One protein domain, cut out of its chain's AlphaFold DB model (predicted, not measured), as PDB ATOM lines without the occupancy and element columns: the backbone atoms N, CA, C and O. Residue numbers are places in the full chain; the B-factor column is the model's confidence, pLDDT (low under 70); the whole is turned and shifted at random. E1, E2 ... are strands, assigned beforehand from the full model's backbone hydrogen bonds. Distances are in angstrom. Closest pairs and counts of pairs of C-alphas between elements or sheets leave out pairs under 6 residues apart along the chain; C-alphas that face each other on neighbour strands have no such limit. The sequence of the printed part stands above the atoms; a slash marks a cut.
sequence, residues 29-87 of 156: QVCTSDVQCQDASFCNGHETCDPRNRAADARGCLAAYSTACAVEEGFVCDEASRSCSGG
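Overview. This is residues 29 to 87 of the 156 residues of an uncharacterized protein of Arenimonas oryziterrae DSM 21050 = YC6267 (UniProt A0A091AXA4). This elongated domain has little regular structure: a long looping stretch, residues 29 to 74, runs out, folds back and runs out again, then leads into a small hairpin of strands, E1 and E2, at one end. A short antiparallel pairing of residues 48 to 49 with 61 to 62 ties two passes of that stretch together. The printed part has 59 residues, no named helix and two named strands, E1 then E2, in one antiparallel sheet; the class is all strand, with only 8 residues in named elements. It is only just loose, close to compact, with a radius of gyration of the C-alphas of 12.9 A and spans of 37 by 20 by 12 A.

Arrangement. E1, residues 75 to 78, and E2, residues 83 to 86, form an antiparallel hairpin, their directions at 142 degrees. C-alphas 77 and 84 face each other at 4.7 A. N 76 and O 85, 2.8 A apart, are within hydrogen-bond range.

Along the chain. E1 begins at C-alpha 75 (131.385, 145.659, 111.666) and measures 9.7 A; E2 measures 10.2 A and ends at C-alpha 86 (131.292, 141.040, 109.758).

Size, cuts and confidence. The C-alphas farthest apart, of Gln 29 and Gly 87, are 38.4 A apart. The printed part has no cut, and the link from E1 to E2 is tight. No printed residue is under 70 in pLDDT.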
ATOM      1  N   GLN A  29     158.120 167.656 113.268       84.25
ATOM      2  CA  GLN A  29     157.881 168.294 111.990       84.25
ATOM      3  C   GLN A  29     156.375 168.393 111.814       84.25
ATOM      4  O   GLN A  29     155.641 167.461 112.144       84.25
ATOM      5  N   VAL A  30     155.944 169.542 111.303       93.19
ATOM      6  CA  VAL A  30     154.585 169.713 110.802       93.19
ATOM      7  C   VAL A  30     154.349 168.641 109.743       93.19
ATOM      8  O   VAL A  30     155.224 168.391 108.907       93.19
ATOM      9  N   CYS A  31     153.200 167.984 109.813       93.50
ATOM     10  CA  CYS A  31     152.830 166.941 108.888       93.50
ATOM     11  C   CYS A  31     152.791 167.500 107.455       93.50
ATOM     12  O   CYS A  31     152.503 168.671 107.194       93.50
ATOM     13  N   THR A  32     153.111 166.630 106.514       94.12
ATOM     14  CA  THR A  32     153.055 166.867 105.065       94.12
ATOM     15  C   THR A  32     152.227 165.801 104.350       94.12
ATOM     16  O   THR A  32     151.969 165.920 103.158       94.12
ATOM     17  N   SER A  33     151.832 164.755 105.078       93.38
ATOM     18  CA  SER A  33     151.002 163.646 104.622       93.38
ATOM     19  C   SER A  33     150.318 163.002 105.822       93.38
ATOM     20  O   SER A  33     150.841 163.063 106.939       93.38
ATOM     21  N   ASP A  34     149.202 162.331 105.574       91.62
ATOM     22  CA  ASP A  34     148.396 161.692 106.614       91.62
ATOM     23  C   ASP A  34     149.140 160.564 107.342       91.62
ATOM     24  O   ASP A  34     148.971 160.381 108.543       91.62
ATOM     25  N   VAL A  35     150.056 159.872 106.648       89.81
ATOM     26  CA  VAL A  35     150.900 158.792 107.200       89.81
ATOM     27  C   VAL A  35     151.746 159.259 108.390       89.81
ATOM     28  O   VAL A  35     152.078 158.465 109.262       89.81
ATOM     29  N   GLN A  36     152.107 160.544 108.444       92.44
ATOM     30  CA  GLN A  36     152.884 161.113 109.556       92.44
ATOM     31  C   GLN A  36     152.035 161.403 110.799       92.44
ATOM     32  O   GLN A  36     152.593 161.621 111.881       92.44
ATOM     33  N   CYS A  37     150.716 161.452 110.622       91.56
ATOM     34  CA  CYS A  37     149.771 161.586 111.711       91.56
ATOM     35  C   CYS A  37     149.487 160.219 112.324       91.56
ATOM     36  O   CYS A  37     149.740 160.098 113.516       91.56
ATOM     37  N   GLN A  38     149.175 159.215 111.490       89.69
ATOM     38  CA  GLN A  38     148.791 157.860 111.911       89.69
ATOM     39  C   GLN A  38     149.583 157.333 113.122       89.69
ATOM     40  O   GLN A  38     150.810 157.200 113.077       89.69
ATOM     41  N   ASP A  39     148.866 156.930 114.167       87.44
ATOM     42  CA  ASP A  39     149.411 156.441 115.441       87.44
ATOM     43  C   ASP A  39     149.598 154.910 115.495       87.44
ATOM     44  O   ASP A  39     149.754 154.324 116.567       87.44
ATOM     45  N   ALA A  40     149.619 154.270 114.322       85.56
ATOM     46  CA  ALA A  40     149.613 152.822 114.111       85.56
ATOM     47  C   ALA A  40     148.360 152.089 114.615       85.56
ATOM     48  O   ALA A  40     148.262 150.894 114.342       85.56
ATOM     49  N   SER A  41     147.399 152.788 115.223       90.81
ATOM     50  CA  SER A  41     146.066 152.260 115.485       90.81
ATOM     51  C   SER A  41     145.227 152.410 114.217       90.81
ATOM     52  O   SER A  41     145.202 153.451 113.570       90.81
ATOM     53  N   PHE A  42     144.606 151.330 113.781       90.81
ATOM     54  CA  PHE A  42     143.700 151.298 112.651       90.81
ATOM     55  C   PHE A  42     142.279 151.611 113.116       90.81
ATOM     56  O   PHE A  42     141.619 152.461 112.530       90.81
ATOM     57  N   CYS A  43     141.806 150.974 114.189       91.44
ATOM     58  CA  CYS A  43     140.396 151.016 114.576       91.44
ATOM     59  C   CYS A  43     139.897 152.402 115.011       91.44
ATOM     60  O   CYS A  43     138.712 152.699 114.847       91.44
ATOM     61  N   ASN A  44     140.774 153.275 115.515       89.50
ATOM     62  CA  ASN A  44     140.422 154.655 115.871       89.50
ATOM     63  C   ASN A  44     140.238 155.575 114.651       89.50
ATOM     64  O   ASN A  44     139.851 156.724 114.840       89.50
ATOM     65  N   GLY A  45     140.438 155.067 113.429       89.56
ATOM     66  CA  GLY A  45     140.224 155.802 112.191       89.56
ATOM     67  C   GLY A  45     141.489 156.460 111.648       89.56
ATOM     68  O   GLY A  45     142.517 156.564 112.307       89.56
ATOM     69  N   HIS A  46     141.411 156.919 110.402       90.94
ATOM     70  CA  HIS A  46     142.544 157.538 109.727       90.94
ATOM     71  C   HIS A  46     142.674 159.022 110.096       90.94
ATOM     72  O   HIS A  46     141.781 159.825 109.823       90.94
ATOM     73  N   GLU A  47     143.815 159.396 110.670       93.38
ATOM     74  CA  GLU A  47     144.140 160.787 110.992       93.38
ATOM     75  C   GLU A  47     144.539 161.598 109.751       93.38
ATOM     76  O   GLU A  47     145.310 161.142 108.907       93.38
ATOM     77  N   THR A  48     144.056 162.833 109.652       93.69
ATOM     78  CA  THR A  48     144.291 163.688 108.479       93.69
ATOM     79  C   THR A  48     145.330 164.751 108.788       93.69
ATOM     80  O   THR A  48     145.259 165.444 109.803       93.69
ATOM     81  N   CYS A  49     146.281 164.933 107.882       95.12
ATOM     82  CA  CYS A  49     147.226 166.028 107.935       95.12
ATOM     83  C   CYS A  49     146.607 167.310 107.359       95.12
ATOM     84  O   CYS A  49     146.474 167.470 106.145       95.12
ATOM     85  N   ASP A  50     146.297 168.267 108.229       95.94
ATOM     86  CA  ASP A  50     145.906 169.624 107.852       95.94
ATOM     87  C   ASP A  50     146.568 170.669 108.773       95.94
ATOM     88  O   ASP A  50     145.987 171.113 109.769       95.94
ATOM     89  N   PRO A  51     147.777 171.145 108.413       94.31
ATOM     90  CA  PRO A  51     148.507 172.159 109.174       94.31
ATOM     91  C   PRO A  51     147.821 173.521 109.293       94.31
ATOM     92  O   PRO A  51     148.291 174.379 110.042       94.31
ATOM     93  N   ARG A  52     146.774 173.780 108.502       94.12
ATOM     94  CA  ARG A  52     146.037 175.050 108.530       94.12
ATOM     95  C   ARG A  52     144.773 174.950 109.371       94.12
ATOM     96  O   ARG A  52     144.175 175.988 109.677       94.12
ATOM     97  N   ASN A  53     144.365 173.740 109.738       94.56
ATOM     98  CA  ASN A  53     143.186 173.537 110.550       94.56
ATOM     99  C   ASN A  53     143.423 174.024 111.976       94.56
ATOM    100  O   ASN A  53     144.432 173.724 112.605       94.56
ATOM    101  N   ARG A  54     142.452 174.758 112.518       94.19
ATOM    102  CA  ARG A  54     142.519 175.247 113.901       94.19
ATOM    103  C   ARG A  54     142.275 174.151 114.934       94.19
ATOM    104  O   ARG A  54     142.632 174.347 116.088       94.19
ATOM    105  N   ALA A  55     141.638 173.054 114.529       93.25
ATOM    106  CA  ALA A  55     141.403 171.891 115.376       93.25
ATOM    107  C   ALA A  55     142.580 170.900 115.369       93.25
ATOM    108  O   ALA A  55     142.563 169.952 116.150       93.25
ATOM    109  N   ALA A  56     143.582 171.099 114.504       93.75
ATOM    110  CA  ALA A  56     144.742 170.225 114.434       93.75
ATOM    111  C   ALA A  56     145.694 170.443 115.618       93.75
ATOM    112  O   ALA A  56     145.758 171.527 116.205       93.75
ATOM    113  N   ASP A  57     146.458 169.404 115.948       92.44
ATOM    114  CA  ASP A  57     147.508 169.480 116.958       92.44
ATOM    115  C   ASP A  57     148.685 170.381 116.513       92.44
ATOM    116  O   ASP A  57     148.717 170.948 115.418       92.44
ATOM    117  N   ALA A  58     149.715 170.500 117.356       92.50
ATOM    118  CA  ALA A  58     150.903 171.303 117.050       92.50
ATOM    119  C   ALA A  58     151.701 170.813 115.821       92.50
ATOM    120  O   ALA A  58     152.562 171.542 115.320       92.50
ATOM    121  N   ARG A  59     151.448 169.587 115.345       92.69
ATOM    122  CA  ARG A  59     152.024 169.020 114.123       92.69
ATOM    123  C   ARG A  59     151.095 169.181 112.919       92.69
ATOM    124  O   ARG A  59     151.526 168.858 111.820       92.69
ATOM    125  N   GLY A  60     149.880 169.701 113.072       94.19
ATOM    126  CA  GLY A  60     148.902 169.771 111.986       94.19
ATOM    127  C   GLY A  60     148.099 168.484 111.792       94.19
ATOM    128  O   GLY A  60     147.463 168.336 110.756       94.19
ATOM    129  N   CYS A  61     148.113 167.562 112.752       94.19
ATOM    130  CA  CYS A  61     147.359 166.316 112.685       94.19
ATOM    131  C   CYS A  61     145.967 166.475 113.296       94.19
ATOM    132  O   CYS A  61     145.814 166.970 114.416       94.19
ATOM    133  N   LEU A  62     144.956 166.052 112.548       94.00
ATOM    134  CA  LEU A  62     143.572 165.943 112.985       94.00
ATOM    135  C   LEU A  62     143.278 164.488 113.326       94.00
ATOM    136  O   LEU A  62     143.478 163.611 112.484       94.00
ATOM    137  N   ALA A  63     142.748 164.260 114.526       89.75
ATOM    138  CA  ALA A  63     142.183 162.968 114.885       89.75
ATOM    139  C   ALA A  63     141.065 162.590 113.901       89.75
ATOM    140  O   ALA A  63     140.368 163.466 113.369       89.75
ATOM    141  N   ALA A  64     140.886 161.292 113.667       85.88
ATOM    142  CA  ALA A  64     139.808 160.809 112.823       85.88
ATOM    143  C   ALA A  64     138.440 161.231 113.384       85.88
ATOM    144  O   ALA A  64     138.214 161.247 114.595       85.88
ATOM    145  N   TYR A  65     137.521 161.592 112.487       80.69
ATOM    146  CA  TYR A  65     136.158 161.982 112.858       80.69
ATOM    147  C   TYR A  65     135.267 160.769 113.172       80.69
ATOM    148  O   TYR A  65     134.294 160.887 113.912       80.69
ATOM    149  N   SER A  66     135.614 159.603 112.626       80.31
ATOM    150  CA  SER A  66     134.934 158.327 112.837       80.31
ATOM    151  C   SER A  66     135.955 157.200 112.986       80.31
ATOM    152  O   SER A  66     137.082 157.307 112.500       80.31
ATOM    153  N   THR A  67     135.543 156.102 113.620       85.31
ATOM    154  CA  THR A  67     136.305 154.846 113.650       85.31
ATOM    155  C   THR A  67     136.517 154.304 112.234       85.31
ATOM    156  O   THR A  67     135.739 154.601 111.326       85.31
ATOM    157  N   ALA A  68     137.572 153.510 112.023       88.31
ATOM    158  CA  ALA A  68     137.873 152.962 110.691       88.31
ATOM    159  C   ALA A  68     136.811 151.982 110.183       88.31
ATOM    160  O   ALA A  68     136.627 151.846 108.976       88.31
ATOM    161  N   CYS A  69     136.119 151.314 111.104       89.44
ATOM    162  CA  CYS A  69     135.004 150.433 110.794       89.44
ATOM    163  C   CYS A  69     133.697 151.073 111.252       89.44
ATOM    164  O   CYS A  69     133.661 151.759 112.282       89.44
ATOM    165  N   ALA A  70     132.627 150.802 110.508       85.94
ATOM    166  CA  ALA A  70     131.265 151.142 110.887       85.94
ATOM    167  C   ALA A  70     130.787 150.184 111.993       85.94
ATOM    168  O   ALA A  70     129.966 149.304 111.770       85.94
ATOM    169  N   VAL A  71     131.373 150.306 113.187       80.00
ATOM    170  CA  VAL A  71     131.099 149.410 114.325       80.00
ATOM    171  C   VAL A  71     129.644 149.468 114.785       80.00
ATOM    172  O   VAL A  71     129.115 148.471 115.263       80.00
ATOM    173  N   GLU A  72     128.993 150.612 114.576       74.00
ATOM    174  CA  GLU A  72     127.561 150.800 114.826       74.00
ATOM    175  C   GLU A  72     126.688 150.053 113.802       74.00
ATOM    176  O   GLU A  72     125.560 149.696 114.112       74.00
ATOM    177  N   GLU A  73     127.233 149.740 112.622       77.56
ATOM    178  CA  GLU A  73     126.592 148.950 111.560       77.56
ATOM    179  C   GLU A  73     126.992 147.461 111.656       77.56
ATOM    180  O   GLU A  73     126.982 146.737 110.670       77.56
ATOM    181  N   GLY A  74     127.456 146.983 112.818       78.00
ATOM    182  CA  GLY A  74     127.783 145.565 113.033       78.00
ATOM    183  C   GLY A  74     129.163 145.107 112.537       78.00
ATOM    184  O   GLY A  74     129.489 143.921 112.632       78.00
ATOM    185  N   PHE A  75     130.016 146.014 112.051       88.50
ATOM    186  CA  PHE A  75     131.385 145.659 111.666       88.50
ATOM    187  C   PHE A  75     132.302 145.527 112.885       88.50
ATOM    188  O   PHE A  75     132.459 146.443 113.688       88.50
ATOM    189  N   VAL A  76     133.016 144.412 112.979       89.69
ATOM    190  CA  VAL A  76     134.059 144.189 113.980       89.69
ATOM    191  C   VAL A  76     135.403 144.628 113.415       89.69
ATOM    192  O   VAL A  76     135.821 144.186 112.341       89.69
ATOM    193  N   CYS A  77     136.100 145.483 114.161       92.06
ATOM    194  CA  CYS A  77     137.451 145.905 113.817       92.06
ATOM    195  C   CYS A  77     138.500 144.965 114.424       92.06
ATOM    196  O   CYS A  77     138.505 144.740 115.636       92.06
ATOM    197  N   ASP A  78     139.413 144.466 113.592       93.38
ATOM    198  CA  ASP A  78     140.629 143.778 114.024       93.38
ATOM    199  C   ASP A  78     141.842 144.688 113.780       93.38
ATOM    200  O   ASP A  78     142.191 145.029 112.644       93.38
ATOM    201  N   GLU A  79     142.484 145.093 114.875       92.06
ATOM    202  CA  GLU A  79     143.647 145.978 114.863       92.06
ATOM    203  C   GLU A  79     144.907 145.289 114.314       92.06
ATOM    204  O   GLU A  79     145.732 145.912 113.646       92.06
ATOM    205  N   ALA A  80     145.059 143.986 114.560       92.25
ATOM    206  CA  ALA A  80     146.238 143.231 114.155       92.25
ATOM    207  C   ALA A  80     146.252 142.970 112.644       92.25
ATOM    208  O   ALA A  80     147.303 143.091 112.008       92.25
ATOM    209  N   SER A  81     145.101 142.636 112.058       93.00
ATOM    210  CA  SER A  81     144.949 142.468 110.608       93.00
ATOM    211  C   SER A  81     144.601 143.764 109.878       93.00
ATOM    212  O   SER A  81     144.611 143.772 108.646       93.00
ATOM    213  N   ARG A  82     144.345 144.858 110.613       92.00
ATOM    214  CA  ARG A  82     143.947 146.170 110.075       92.00
ATOM    215  C   ARG A  82     142.764 146.040 109.120       92.00
ATOM    216  O   ARG A  82     142.797 146.532 107.990       92.00
ATOM    217  N   SER A  83     141.749 145.301 109.555       91.81
ATOM    218  CA  SER A  83     140.607 144.938 108.723       91.81
ATOM    219  C   SER A  83     139.296 145.060 109.480       91.81
ATOM    220  O   SER A  83     139.225 144.758 110.670       91.81
ATOM    221  N   CYS A  84     138.248 145.423 108.751       91.81
ATOM    222  CA  CYS A  84     136.873 145.293 109.209       91.81
ATOM    223  C   CYS A  84     136.330 143.935 108.753       91.81
ATOM    224  O   CYS A  84     136.588 143.511 107.626       91.81
ATOM    225  N   SER A  85     135.607 143.250 109.628       90.06
ATOM    226  CA  SER A  85     134.981 141.953 109.353       90.06
ATOM    227  C   SER A  85     133.575 141.906 109.942       90.06
ATOM    228  O   SER A  85     133.273 142.669 110.857       90.06
ATOM    229  N   GLY A  86     132.718 141.027 109.426       86.00
ATOM    230  CA  GLY A  86     131.292 141.040 109.758       86.00
ATOM    231  C   GLY A  86     130.558 142.166 109.031       86.00
ATOM    232  O   GLY A  86     130.953 142.526 107.921       86.00
ATOM    233  N   GLY A  87     129.532 142.714 109.678       86.31
ATOM    234  CA  GLY A  87     128.589 143.657 109.084       86.31
ATOM    235  C   GLY A  87     127.313 142.979 108.575       86.31
ATOM    236  O   GLY A  87     127.214 141.748 108.640       86.31
TER     237      GLY A  87